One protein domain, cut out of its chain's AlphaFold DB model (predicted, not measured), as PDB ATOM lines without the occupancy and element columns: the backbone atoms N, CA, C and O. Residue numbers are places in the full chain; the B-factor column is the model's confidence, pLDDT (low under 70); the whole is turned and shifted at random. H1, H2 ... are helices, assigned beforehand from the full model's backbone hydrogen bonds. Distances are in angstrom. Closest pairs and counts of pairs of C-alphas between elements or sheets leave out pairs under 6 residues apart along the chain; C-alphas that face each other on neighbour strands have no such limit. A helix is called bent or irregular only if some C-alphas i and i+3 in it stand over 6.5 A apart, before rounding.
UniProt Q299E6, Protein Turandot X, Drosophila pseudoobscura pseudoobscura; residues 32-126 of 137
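AT A GLANCE: This is residues 32 to 126 of the 137 residues of the protein "Protein Turandot X" of Drosophila pseudoobscura pseudoobscura (UniProt Q299E6). The longest helix, H4, runs along one side of a small block of crossed helices; H1 lies at the opposite side, with H3 and H6 between the two. H2 and H5 pack on each other toward one end of the block, and the turn of residues 93 to 98, between H4 and H5, makes one tip of the longest axis. The printed part has 95 residues with six named helices, H1 to H6 in order along the chain, and no named strand, and its class is all helix. It is compact, with a radius of gyration of the C-alphas of 13.2 A, and spans 42 by 30 by 25 A.

IN THESE COORDINATES: H4, residues 73 to 91, measures 27.0 A from first to last C-alpha and begins with C-alpha 73 at (85.277, -9.404, 212.824). H6, residues 110 to 125, measures 21.9 A and ends with C-alpha 125 at (78.845, 2.430, 222.794). H1, residues 32 to 41, measures 14.7 A and begins with C-alpha 32 at (70.674, 11.587, 212.445). H3, residues 55 to 64, measures 14.0 A. H5, residues 100 to 107, measures 11.6 A; it is neither bent nor irregular, but only just: C-alphas 102 and 105 are 6.3 A apart. H2, residues 48 to 53, measures 8.6 A.

HOW THE PARTS SIT: The helix packing is mostly crossed: of 5 pairs that touch, 1 is at a shallow tilt. H4 touches H6 with residues 75 to 82 alone, at a steep tilt of 60 degrees, opposite ways; the closest C-alphas, of Asp 75 and Leu 115, are 7.2 A apart. H4 and H3 are close but not clearly touching, with the C-alphas of Ile 59 and Val 83 closest at 6.6 A. H3 and H6 are near each other. H1 touches H3, with the C-alphas of Ile 37 and Leu 58 closest at 6.7 A, at a shallow tilt of 34.8 degrees, only just short of steep. H6 touches H1 with residues 120 to 124 alone; the closest C-alphas, of Leu 38 and Ile 120, are 6.9 A apart. H1 and H2 form a helical hairpin and only just touch, with 3 pairs of C-alphas within 8 A, the closest those of Ile 40 and Lys 51 at 6.2 A. H2 touches H5, with the C-alphas of Glu 52 and Val 104 closest at 6.9 A. H1 and H4 are apart. In H1, H2, H3, H4 and H6 every O i to N i+4 pair is within hydrogen-bond range; in H5 it is 1 of 4, and 1 of 5 for O i to N i+3.

THE WHOLE: The two C-alphas farthest apart, of Asp 95 and Arg 125, are 42.5 A apart. The printed part has no cut and no long link; the links H2 to H3 and H5 to H6 are tight. Residues 93 to 94 pair antiparallel with residues 97 to 98. The mean pLDDT of the printed part is 82.7, and residues 92 to 109 are under 70.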
ATOM      1  N   THR A  32      72.117  11.583 212.724       91.21
ATOM      2  CA  THR A  32      70.674  11.587 212.445       91.21
ATOM      3  C   THR A  32      70.163  10.182 212.132       91.21
ATOM      4  O   THR A  32      69.156   9.740 212.690       91.21
ATOM      5  N   GLU A  33      70.838   9.448 211.244       93.04
ATOM      6  CA  GLU A  33      70.428   8.088 210.889       93.04
ATOM      7  C   GLU A  33      70.633   7.107 212.051       93.04
ATOM      8  O   GLU A  33      69.747   6.294 212.319       93.04
ATOM      9  N   LYS A  34      71.741   7.228 212.794       92.66
ATOM     10  CA  LYS A  34      72.014   6.452 214.013       92.66
ATOM     11  C   LYS A  34      70.880   6.631 215.016       92.66
ATOM     12  O   LYS A  34      70.342   5.640 215.501       92.66
ATOM     13  N   SER A  35      70.483   7.875 215.282       92.44
ATOM     14  CA  SER A  35      69.378   8.196 216.190       92.44
ATOM     15  C   SER A  35      68.071   7.518 215.770       92.44
ATOM     16  O   SER A  35      67.417   6.901 216.605       92.44
ATOM     17  N   ARG A  36      67.735   7.527 214.472       93.86
ATOM     18  CA  ARG A  36      66.539   6.838 213.944       93.86
ATOM     19  C   ARG A  36      66.604   5.320 214.111       93.86
ATOM     20  O   ARG A  36      65.601   4.696 214.441       93.86
ATOM     21  N   ILE A  37      67.768   4.711 213.877       94.79
ATOM     22  CA  ILE A  37      67.962   3.271 214.101       94.79
ATOM     23  C   ILE A  37      67.776   2.934 215.586       94.79
ATOM     24  O   ILE A  37      67.072   1.980 215.917       94.79
ATOM     25  N   LEU A  38      68.355   3.731 216.487       93.37
ATOM     26  CA  LEU A  38      68.208   3.532 217.929       93.37
ATOM     27  C   LEU A  38      66.758   3.723 218.392       93.37
ATOM     28  O   LEU A  38      66.281   2.931 219.197       93.37
ATOM     29  N   GLU A  39      66.028   4.696 217.853       93.73
ATOM     30  CA  GLU A  39      64.612   4.912 218.176       93.73
ATOM     31  C   GLU A  39      63.732   3.697 217.841       93.73
ATOM     32  O   GLU A  39      62.764   3.428 218.544       93.73
ATOM     33  N   ILE A  40      64.084   2.927 216.808       93.27
ATOM     34  CA  ILE A  40      63.331   1.731 216.403       93.27
ATOM     35  C   ILE A  40      63.728   0.511 217.238       93.27
ATOM     36  O   ILE A  40      62.869  -0.206 217.743       93.27
ATOM     37  N   TYR A  41      65.028   0.240 217.366       91.33
ATOM     38  CA  TYR A  41      65.498  -1.033 217.925       91.33
ATOM     39  C   TYR A  41      65.825  -0.982 219.420       91.33
ATOM     40  O   TYR A  41      65.812  -2.026 220.068       91.33
ATOM     41  N   ASN A  42      66.106   0.199 219.980       90.02
ATOM     42  CA  ASN A  42      66.381   0.379 221.410       90.02
ATOM     43  C   ASN A  42      65.136   0.818 222.204       90.02
ATOM     44  O   ASN A  42      65.175   0.850 223.432       90.02
ATOM     45  N   ASN A  43      64.033   1.162 221.532       89.52
ATOM     46  CA  ASN A  43      62.782   1.522 222.190       89.52
ATOM     47  C   ASN A  43      61.933   0.267 222.473       89.52
ATOM     48  O   ASN A  43      61.462  -0.373 221.529       89.52
ATOM     49  N   PRO A  44      61.679  -0.085 223.748       88.64
ATOM     50  CA  PRO A  44      60.887  -1.264 224.095       88.64
ATOM     51  C   PRO A  44      59.403  -1.146 223.712       88.64
ATOM     52  O   PRO A  44      58.712  -2.159 223.699       88.64
ATOM     53  N   ALA A  45      58.903   0.057 223.403       92.07
ATOM     54  CA  ALA A  45      57.521   0.269 222.971       92.07
ATOM     55  C   ALA A  45      57.284  -0.050 221.483       92.07
ATOM     56  O   ALA A  45      56.135  -0.117 221.054       92.07
ATOM     57  N   VAL A  46      58.347  -0.221 220.691       89.69
ATOM     58  CA  VAL A  46      58.240  -0.564 219.268       89.69
ATOM     59  C   VAL A  46      58.047  -2.071 219.134       89.69
ATOM     60  O   VAL A  46      58.871  -2.855 219.606       89.69
ATOM     61  N   ASP A  47      56.962  -2.472 218.476       89.33
ATOM     62  CA  ASP A  47      56.637  -3.876 218.251       89.33
ATOM     63  C   ASP A  47      57.597  -4.542 217.246       89.33
ATOM     64  O   ASP A  47      58.223  -3.891 216.402       89.33
ATOM     65  N   GLU A  48      57.706  -5.866 217.326       83.47
ATOM     66  CA  GLU A  48      58.632  -6.642 216.493       83.47
ATOM     67  C   GLU A  48      58.327  -6.520 214.996       83.47
ATOM     68  O   GLU A  48      59.245  -6.418 214.185       83.47
ATOM     69  N   PHE A  49      57.055  -6.415 214.613       84.55
ATOM     70  CA  PHE A  49      56.679  -6.259 213.210       84.55
ATOM     71  C   PHE A  49      57.140  -4.907 212.647       84.55
ATOM     72  O   PHE A  49      57.617  -4.820 211.511       84.55
ATOM     73  N   THR A  50      57.087  -3.849 213.456       88.73
ATOM     74  CA  THR A  50      57.690  -2.559 213.115       88.73
ATOM     75  C   THR A  50      59.213  -2.664 212.992       88.73
ATOM     76  O   THR A  50      59.776  -2.134 212.028       88.73
ATOM     77  N   LYS A  51      59.907  -3.370 213.894       88.55
ATOM     78  CA  LYS A  51      61.366  -3.587 213.788       88.55
ATOM     79  C   LYS A  51      61.742  -4.357 212.522       88.55
ATOM     80  O   LYS A  51      62.682  -3.974 211.824       88.55
ATOM     81  N   GLU A  52      60.986  -5.390 212.176       83.67
ATOM     82  CA  GLU A  52      61.201  -6.203 210.978       83.67
ATOM     83  C   GLU A  52      61.017  -5.409 209.686       83.67
ATOM     84  O   GLU A  52      61.868  -5.451 208.793       83.67
ATOM     85  N   ARG A  53      59.951  -4.605 209.609       86.88
ATOM     86  CA  ARG A  53      59.703  -3.699 208.475       86.88
ATOM     87  C   ARG A  53      60.832  -2.695 208.251       86.88
ATOM     88  O   ARG A  53      60.987  -2.190 207.141       86.88
ATOM     89  N   ASN A  54      61.617  -2.396 209.284       91.14
ATOM     90  CA  ASN A  54      62.743  -1.470 209.210       91.14
ATOM     91  C   ASN A  54      64.107  -2.157 209.013       91.14
ATOM     92  O   ASN A  54      65.112  -1.453 208.895       91.14
ATOM     93  N   ILE A  55      64.163  -3.487 208.855       90.13
ATOM     94  CA  ILE A  55      65.407  -4.206 208.519       90.13
ATOM     95  C   ILE A  55      66.097  -3.654 207.262       90.13
ATOM     96  O   ILE A  55      67.316  -3.482 207.312       90.13
ATOM     97  N   PRO A  56      65.395  -3.300 206.163       91.21
ATOM     98  CA  PRO A  56      66.046  -2.680 205.011       91.21
ATOM     99  C   PRO A  56      66.835  -1.420 205.380       91.21
ATOM    100  O   PRO A  56      67.957  -1.248 204.912       91.21
ATOM    101  N   LYS A  57      66.289  -0.582 206.273       93.13
ATOM    102  CA  LYS A  57      66.961   0.636 206.753       93.13
ATOM    103  C   LYS A  57      68.160   0.307 207.639       93.13
ATOM    104  O   LYS A  57      69.188   0.966 207.532       93.13
ATOM    105  N   LEU A  58      68.055  -0.723 208.482       93.82
ATOM    106  CA  LEU A  58      69.176  -1.199 209.298       93.82
ATOM    107  C   LEU A  58      70.339  -1.693 208.422       93.82
ATOM    108  O   LEU A  58      71.492  -1.327 208.649       93.82
ATOM    109  N   ILE A  59      70.029  -2.473 207.384       93.40
ATOM    110  CA  ILE A  59      71.005  -2.966 206.404       93.40
ATOM    111  C   ILE A  59      71.616  -1.812 205.603       93.40
ATOM    112  O   ILE A  59      72.822  -1.800 205.358       93.40
ATOM    113  N   GLU A  60      70.808  -0.835 205.190       94.51
ATOM    114  CA  GLU A  60      71.285   0.360 204.492       94.51
ATOM    115  C   GLU A  60      72.266   1.156 205.359       94.51
ATOM    116  O   GLU A  60      73.357   1.495 204.896       94.51
ATOM    117  N   PHE A  61      71.927   1.374 206.630       94.79
ATOM    118  CA  PHE A  61      72.800   2.037 207.594       94.79
ATOM    119  C   PHE A  61      74.120   1.271 207.782       94.79
ATOM    120  O   PHE A  61      75.197   1.869 207.713       94.79
ATOM    121  N   TYR A  62      74.055  -0.059 207.933       93.30
ATOM    122  CA  TYR A  62      75.237  -0.923 208.020       93.30
ATOM    123  C   TYR A  62      76.160  -0.768 206.799       93.30
ATOM    124  O   TYR A  62      77.368  -0.568 206.943       93.30
ATOM    125  N   ARG A  63      75.586  -0.791 205.590       93.31
ATOM    126  CA  ARG A  63      76.326  -0.637 204.325       93.31
ATOM    127  C   ARG A  63      76.896   0.769 204.130       93.31
ATOM    128  O   ARG A  63      77.951   0.907 203.516       93.31
ATOM    129  N   ARG A  64      76.215   1.807 204.626       93.09
ATOM    130  CA  ARG A  64      76.620   3.213 204.467       93.09
ATOM    131  C   ARG A  64      77.759   3.610 205.403       93.09
ATOM    132  O   ARG A  64      78.626   4.382 204.999       93.09
ATOM    133  N   TYR A  65      77.790   3.069 206.623       90.47
ATOM    134  CA  TYR A  65      78.754   3.475 207.654       90.47
ATOM    135  C   TYR A  65      79.630   2.335 208.205       90.47
ATOM    136  O   TYR A  65      79.870   2.290 209.415       90.47
ATOM    137  N   PRO A  66      80.202   1.449 207.364       86.31
ATOM    138  CA  PRO A  66      80.920   0.262 207.835       86.31
ATOM    139  C   PRO A  66      82.140   0.606 208.700       86.31
ATOM    140  O   PRO A  66      82.513  -0.165 209.577       86.31
ATOM    141  N   ALA A  67      82.760   1.770 208.479       84.45
ATOM    142  CA  ALA A  67      83.922   2.234 209.240       84.45
ATOM    143  C   ALA A  67      83.579   2.777 210.641       84.45
ATOM    144  O   ALA A  67      84.476   2.907 211.470       84.45
ATOM    145  N   ARG A  68      82.308   3.114 210.905       84.47
ATOM    146  CA  ARG A  68      81.837   3.630 212.206       84.47
ATOM    147  C   ARG A  68      81.162   2.561 213.061       84.47
ATOM    148  O   ARG A  68      80.758   2.832 214.183       84.47
ATOM    149  N   ILE A  69      81.028   1.351 212.535       84.77
ATOM    150  CA  ILE A  69      80.427   0.225 213.239       84.77
ATOM    151  C   ILE A  69      81.563  -0.570 213.880       84.77
ATOM    152  O   ILE A  69      82.329  -1.249 213.198       84.77
ATOM    153  N   GLN A  70      81.687  -0.461 215.201       84.83
ATOM    154  CA  GLN A  70      82.720  -1.145 215.978       84.83
ATOM    155  C   GLN A  70      82.231  -2.538 216.386       84.83
ATOM    156  O   GLN A  70      81.886  -2.781 217.544       84.83
ATOM    157  N   LEU A  71      82.136  -3.442 215.412       86.51
ATOM    158  CA  LEU A  71      81.842  -4.852 215.654       86.51
ATOM    159  C   LEU A  71      83.115  -5.701 215.544       86.51
ATOM    160  O   LEU A  71      83.924  -5.444 214.650       86.51
ATOM    161  N   PRO A  72      83.286  -6.732 216.391       88.60
ATOM    162  CA  PRO A  72      84.304  -7.756 216.179       88.60
ATOM    163  C   PRO A  72      84.173  -8.396 214.791       88.60
ATOM    164  O   PRO A  72      83.055  -8.601 214.315       88.60
ATOM    165  N   ASP A  73      85.285  -8.803 214.171       89.42
ATOM    166  CA  ASP A  73      85.277  -9.404 212.824       89.42
ATOM    167  C   ASP A  73      84.339 -10.614 212.710       89.42
ATOM    168  O   ASP A  73      83.697 -10.823 211.683       89.42
ATOM    169  N   ALA A  74      84.216 -11.404 213.782       89.54
ATOM    170  CA  ALA A  74      83.283 -12.526 213.841       89.54
ATOM    171  C   ALA A  74      81.816 -12.078 213.720       89.54
ATOM    172  O   ALA A  74      81.068 -12.670 212.942       89.54
ATOM    173  N   ASP A  75      81.423 -11.022 214.436       89.97
ATOM    174  CA  ASP A  75      80.068 -10.466 214.373       89.97
ATOM    175  C   ASP A  75      79.835  -9.757 213.031       89.97
ATOM    176  O   ASP A  75      78.747  -9.840 212.467       89.97
ATOM    177  N   LYS A  76      80.867  -9.113 212.472       90.93
ATOM    178  CA  LYS A  76      80.803  -8.484 211.149       90.93
ATOM    179  C   LYS A  76      80.525  -9.505 210.040       90.93
ATOM    180  O   LYS A  76      79.640  -9.282 209.222       90.93
ATOM    181  N   ARG A  77      81.196 -10.664 210.060       91.82
ATOM    182  CA  ARG A  77      80.895 -11.767 209.127       91.82
ATOM    183  C   ARG A  77      79.460 -12.270 209.271       91.82
ATOM    184  O   ARG A  77      78.791 -12.473 208.265       91.82
ATOM    185  N   GLN A  78      78.967 -12.419 210.503       90.93
ATOM    186  CA  GLN A  78      77.570 -12.799 210.742       90.93
ATOM    187  C   GLN A  78      76.590 -11.756 210.186       90.93
ATOM    188  O   GLN A  78      75.558 -12.126 209.627       90.93
ATOM    189  N   TRP A  79      76.921 -10.467 210.289       91.40
ATOM    190  CA  TRP A  79      76.160  -9.387 209.662       91.40
ATOM    191  C   TRP A  79      76.162  -9.462 208.143       91.40
ATOM    192  O   TRP A  79      75.098  -9.361 207.536       91.40
ATOM    193  N   ASP A  80      77.320  -9.678 207.529       92.16
ATOM    194  CA  ASP A  80      77.429  -9.814 206.077       92.16
ATOM    195  C   ASP A  80      76.624 -11.027 205.573       92.16
ATOM    196  O   ASP A  80      75.888 -10.920 204.589       92.16
ATOM    197  N   GLU A  81      76.672 -12.156 206.290       90.93
ATOM    198  CA  GLU A  81      75.844 -13.336 206.012       90.93
ATOM    199  C   GLU A  81      74.346 -13.050 206.167       90.93
ATOM    200  O   GLU A  81      73.550 -13.432 205.306       90.93
ATOM    201  N   PHE A  82      73.947 -12.366 207.241       89.88
ATOM    202  CA  PHE A  82      72.562 -11.949 207.457       89.88
ATOM    203  C   PHE A  82      72.068 -11.067 206.305       89.88
ATOM    204  O   PHE A  82      71.012 -11.327 205.730       89.88
ATOM    205  N   VAL A  83      72.860 -10.065 205.921       90.40
ATOM    206  CA  VAL A  83      72.568  -9.139 204.823       90.40
ATOM    207  C   VAL A  83      72.437  -9.882 203.491       90.40
ATOM    208  O   VAL A  83      71.531  -9.574 202.709       90.40
ATOM    209  N   ALA A  84      73.308 -10.857 203.228       89.17
ATOM    210  CA  ALA A  84      73.258 -11.683 202.025       89.17
ATOM    211  C   ALA A  84      71.972 -12.520 201.974       89.17
ATOM    212  O   ALA A  84      71.230 -12.427 200.995       89.17
ATOM    213  N   ARG A  85      71.654 -13.254 203.051       84.28
ATOM    214  CA  ARG A  85      70.426 -14.063 203.149       84.28
ATOM    215  C   ARG A  85      69.173 -13.199 203.025       84.28
ATOM    216  O   ARG A  85      68.249 -13.560 202.298       84.28
ATOM    217  N   TYR A  86      69.157 -12.038 203.688       84.05
ATOM    218  CA  TYR A  86      68.055 -11.083 203.590       84.05
ATOM    219  C   TYR A  86      67.874 -10.610 202.153       84.05
ATOM    220  O   TYR A  86      66.783 -10.709 201.604       84.05
ATOM    221  N   THR A  87      68.948 -10.179 201.494       83.96
ATOM    222  CA  THR A  87      68.878  -9.722 200.100       83.96
ATOM    223  C   THR A  87      68.387 -10.840 199.170       83.96
ATOM    224  O   THR A  87      67.473 -10.616 198.381       83.96
ATOM    225  N   GLU A  88      68.912 -12.061 199.307       83.01
ATOM    226  CA  GLU A  88      68.493 -13.219 198.506       83.01
ATOM    227  C   GLU A  88      66.995 -13.517 198.669       83.01
ATOM    228  O   GLU A  88      66.275 -13.730 197.693       83.01
ATOM    229  N   SER A  89      66.483 -13.470 199.897       76.00
ATOM    230  CA  SER A  89      65.063 -13.713 200.156       76.00
ATOM    231  C   SER A  89      64.123 -12.647 199.582       76.00
ATOM    232  O   SER A  89      62.989 -12.963 199.235       76.00
ATOM    233  N   GLN A  90      64.595 -11.402 199.462       74.38
ATOM    234  CA  GLN A  90      63.843 -10.312 198.844       74.38
ATOM    235  C   GLN A  90      63.825 -10.461 197.319       74.38
ATOM    236  O   GLN A  90      62.873 -10.048 196.668       74.38
ATOM    237  N   THR A  91      64.855 -11.086 196.737       72.52
ATOM    238  CA  THR A  91      64.892 -11.388 195.296       72.52
ATOM    239  C   THR A  91      64.074 -12.620 194.909       72.52
ATOM    240  O   THR A  91      63.631 -12.727 193.767       72.52
ATOM    241  N   LYS A  92      63.835 -13.548 195.845       64.60
ATOM    242  CA  LYS A  92      62.976 -14.716 195.624       64.60
ATOM    243  C   LYS A  92      61.511 -14.289 195.714       64.60
ATOM    244  O   LYS A  92      60.949 -14.159 196.800       64.60
ATOM    245  N   LEU A  93      60.909 -14.064 194.549       60.71
ATOM    246  CA  LEU A  93      59.474 -13.848 194.423       60.71
ATOM    247  C   LEU A  93      58.747 -15.184 194.626       60.71
ATOM    248  O   LEU A  93      58.958 -16.128 193.867       60.71
ATOM    249  N   VAL A  94      57.887 -15.257 195.635       55.11
ATOM    250  CA  VAL A  94      56.894 -16.321 195.810       55.11
ATOM    251  C   VAL A  94      55.549 -15.707 195.421       55.11
ATOM    252  O   VAL A  94      55.158 -14.683 195.976       55.11
ATOM    253  N   ASP A  95      54.886 -16.256 194.403       60.07
ATOM    254  CA  ASP A  95      53.645 -15.708 193.818       60.07
ATOM    255  C   ASP A  95      53.736 -14.239 193.351       60.07
ATOM    256  O   ASP A  95      52.774 -13.477 193.408       60.07
ATOM    257  N   GLY A  96      54.914 -13.813 192.879       57.80
ATOM    258  CA  GLY A  96      55.139 -12.436 192.412       57.80
ATOM    259  C   GLY A  96      55.322 -11.404 193.532       57.80
ATOM    260  O   GLY A  96      55.553 -10.231 193.244       57.80
ATOM    261  N   LEU A  97      55.287 -11.827 194.798       54.86
ATOM    262  CA  LEU A  97      55.626 -11.018 195.966       54.86
ATOM    263  C   LEU A  97      56.962 -11.499 196.547       54.86
ATOM    264  O   LEU A  97      57.225 -12.700 196.550       54.86
ATOM    265  N   PRO A  98      57.828 -10.611 197.063       55.34
ATOM    266  CA  PRO A  98      58.983 -11.065 197.828       55.34
ATOM    267  C   PRO A  98      58.501 -11.966 198.973       55.34
ATOM    268  O   PRO A  98      57.410 -11.758 199.512       55.34
ATOM    269  N   ALA A  99      59.293 -12.961 199.372       59.49
ATOM    270  CA  ALA A  99      58.972 -13.865 200.483       59.49
ATOM    271  C   ALA A  99      59.065 -13.169 201.866       59.49
ATOM    272  O   ALA A  99      59.612 -13.707 202.829       59.49
ATOM    273  N   GLN A 100      58.533 -11.946 201.977       54.36
ATOM    274  CA  GLN A 100      58.613 -11.045 203.134       54.36
ATOM    275  C   GLN A 100      58.004 -11.666 204.402       54.36
ATOM    276  O   GLN A 100      58.395 -11.299 205.505       54.36
ATOM    277  N   GLY A 101      57.118 -12.660 204.265       53.68
ATOM    278  CA  GLY A 101      56.528 -13.395 205.388       53.68
ATOM    279  C   GLY A 101      57.455 -14.403 206.085       53.68
ATOM    280  O   GLY A 101      57.128 -14.853 207.177       53.68
ATOM    281  N   GLY A 102      58.611 -14.760 205.506       57.58
ATOM    282  CA  GLY A 102      59.526 -15.761 206.085       57.58
ATOM    283  C   GLY A 102      60.508 -15.219 207.131       57.58
ATOM    284  O   GLY A 102      61.090 -15.984 207.905       57.58
ATOM    285  N   TRP A 103      60.699 -13.898 207.178       61.69
ATOM    286  CA  TRP A 103      61.659 -13.281 208.100       61.69
ATOM    287  C   TRP A 103      61.105 -13.039 209.478       61.69
ATOM    288  O   TRP A 103      61.914 -12.981 210.396       61.69
ATOM    289  N   VAL A 104      59.780 -12.992 209.630       52.61
ATOM    290  CA  VAL A 104      59.142 -12.810 210.935       52.61
ATOM    291  C   VAL A 104      59.696 -13.841 211.921       52.61
ATOM    292  O   VAL A 104      60.336 -13.514 212.913       52.61
ATOM    293  N   GLY A 105      59.645 -15.124 211.549       53.60
ATOM    294  CA  GLY A 105      60.238 -16.204 212.347       53.60
ATOM    295  C   GLY A 105      61.773 -16.188 212.430       53.60
ATOM    296  O   GLY A 105      62.341 -16.663 213.411       53.60
ATOM    297  N   SER A 106      62.463 -15.646 211.423       59.49
ATOM    298  CA  SER A 106      63.933 -15.631 211.374       59.49
ATOM    299  C   SER A 106      64.535 -14.511 212.219       59.49
ATOM    300  O   SER A 106      65.587 -14.706 212.816       59.49
ATOM    301  N   VAL A 107      63.873 -13.361 212.315       57.00
ATOM    302  CA  VAL A 107      64.252 -12.232 213.178       57.00
ATOM    303  C   VAL A 107      63.903 -12.548 214.627       57.00
ATOM    304  O   VAL A 107      64.715 -12.291 215.512       57.00
ATOM    305  N   LEU A 108      62.779 -13.245 214.834       55.22
ATOM    306  CA  LEU A 108      62.420 -13.899 216.095       55.22
ATOM    307  C   LEU A 108      63.389 -15.026 216.497       55.22
ATOM    308  O   LEU A 108      63.357 -15.476 217.643       55.22
ATOM    309  N   SER A 109      64.263 -15.497 215.596       69.11
ATOM    310  CA  SER A 109      65.293 -16.455 215.992       69.11
ATOM    311  C   SER A 109      66.292 -15.780 216.931       69.11
ATOM    312  O   SER A 109      66.772 -14.670 216.679       69.11
ATOM    313  N   SER A 110      66.650 -16.475 218.010       74.44
ATOM    314  CA  SER A 110      67.616 -15.992 219.003       74.44
ATOM    315  C   SER A 110      68.943 -15.556 218.374       74.44
ATOM    316  O   SER A 110      69.589 -14.637 218.872       74.44
ATOM    317  N   THR A 111      69.331 -16.166 217.251       80.98
ATOM    318  CA  THR A 111      70.543 -15.824 216.505       80.98
ATOM    319  C   THR A 111      70.467 -14.428 215.889       80.98
ATOM    320  O   THR A 111      71.368 -13.620 216.113       80.98
ATOM    321  N   VAL A 112      69.406 -14.122 215.132       82.25
ATOM    322  CA  VAL A 112      69.263 -12.812 214.469       82.25
ATOM    323  C   VAL A 112      68.973 -11.725 215.497       82.25
ATOM    324  O   VAL A 112      69.602 -10.671 215.446       82.25
ATOM    325  N   GLY A 113      68.103 -11.995 216.474       85.01
ATOM    326  CA  GLY A 113      67.829 -11.058 217.563       85.01
ATOM    327  C   GLY A 113      69.096 -10.674 218.337       85.01
ATOM    328  O   GLY A 113      69.350  -9.492 218.560       85.01
ATOM    329  N   ASN A 114      69.952 -11.648 218.673       89.04
ATOM    330  CA  ASN A 114      71.239 -11.387 219.328       89.04
ATOM    331  C   ASN A 114      72.207 -10.597 218.428       89.04
ATOM    332  O   ASN A 114      72.897  -9.694 218.898       89.04
ATOM    333  N   LEU A 115      72.246 -10.901 217.129       90.30
ATOM    334  CA  LEU A 115      73.077 -10.181 216.162       90.30
ATOM    335  C   LEU A 115      72.666  -8.700 216.052       90.30
ATOM    336  O   LEU A 115      73.526  -7.815 216.121       90.30
ATOM    337  N   ILE A 116      71.357  -8.433 215.963       89.80
ATOM    338  CA  ILE A 116      70.769  -7.085 216.010       89.80
ATOM    339  C   ILE A 116      71.106  -6.402 217.335       89.80
ATOM    340  O   ILE A 116      71.620  -5.285 217.326       89.80
ATOM    341  N   ALA A 117      70.919  -7.073 218.471       90.01
ATOM    342  CA  ALA A 117      71.230  -6.507 219.781       90.01
ATOM    343  C   ALA A 117      72.706  -6.093 219.909       90.01
ATOM    344  O   ALA A 117      72.996  -4.977 220.339       90.01
ATOM    345  N   LYS A 118      73.648  -6.942 219.476       91.01
ATOM    346  CA  LYS A 118      75.086  -6.620 219.456       91.01
ATOM    347  C   LYS A 118      75.397  -5.395 218.602       91.01
ATOM    348  O   LYS A 118      76.202  -4.556 219.003       91.01
ATOM    349  N   PHE A 119      74.757  -5.279 217.442       92.37
ATOM    350  CA  PHE A 119      74.910  -4.124 216.565       92.37
ATOM    351  C   PHE A 119      74.409  -2.839 217.211       92.37
ATOM    352  O   PHE A 119      75.145  -1.861 217.289       92.37
ATOM    353  N   ILE A 120      73.186  -2.856 217.736       92.34
ATOM    354  CA  ILE A 120      72.597  -1.708 218.428       92.34
ATOM    355  C   ILE A 120      73.457  -1.302 219.622       92.34
ATOM    356  O   ILE A 120      73.749  -0.123 219.807       92.34
ATOM    357  N   PHE A 121      73.954  -2.270 220.383       89.66
ATOM    358  CA  PHE A 121      74.843  -2.009 221.502       89.66
ATOM    359  C   PHE A 121      76.200  -1.431 221.076       89.66
ATOM    360  O   PHE A 121      76.723  -0.543 221.749       89.66
ATOM    361  N   SER A 122      76.745  -1.872 219.937       89.58
ATOM    362  CA  SER A 122      77.922  -1.257 219.310       89.58
ATOM    363  C   SER A 122      77.652   0.206 218.943       89.58
ATOM    364  O   SER A 122      78.479   1.065 219.238       89.58
ATOM    365  N   LEU A 123      76.469   0.524 218.403       90.65
ATOM    366  CA  LEU A 123      76.089   1.908 218.107       90.65
ATOM    367  C   LEU A 123      75.946   2.763 219.367       90.65
ATOM    368  O   LEU A 123      76.412   3.899 219.375       90.65
ATOM    369  N   ILE A 124      75.332   2.240 220.430       87.83
ATOM    370  CA  ILE A 124      75.188   2.963 221.703       87.83
ATOM    371  C   ILE A 124      76.565   3.263 222.305       87.83
ATOM    372  O   ILE A 124      76.806   4.377 222.757       87.83
ATOM    373  N   ARG A 125      77.477   2.284 222.278       83.92
ATOM    374  CA  ARG A 125      78.845   2.430 222.794       83.92
ATOM    375  C   ARG A 125      79.762   3.261 221.903       83.92
ATOM    376  O   ARG A 125      80.807   3.687 222.382       83.92
ATOM    377  N   TYR A 126      79.420   3.444 220.628       72.53
ATOM    378  CA  TYR A 126      80.239   4.217 219.704       72.53
ATOM    379  C   TYR A 126      80.317   5.673 220.162       72.53
ATOM    380  O   TYR A 126      79.366   6.442 219.984       72.53
TER     381      TYR A 126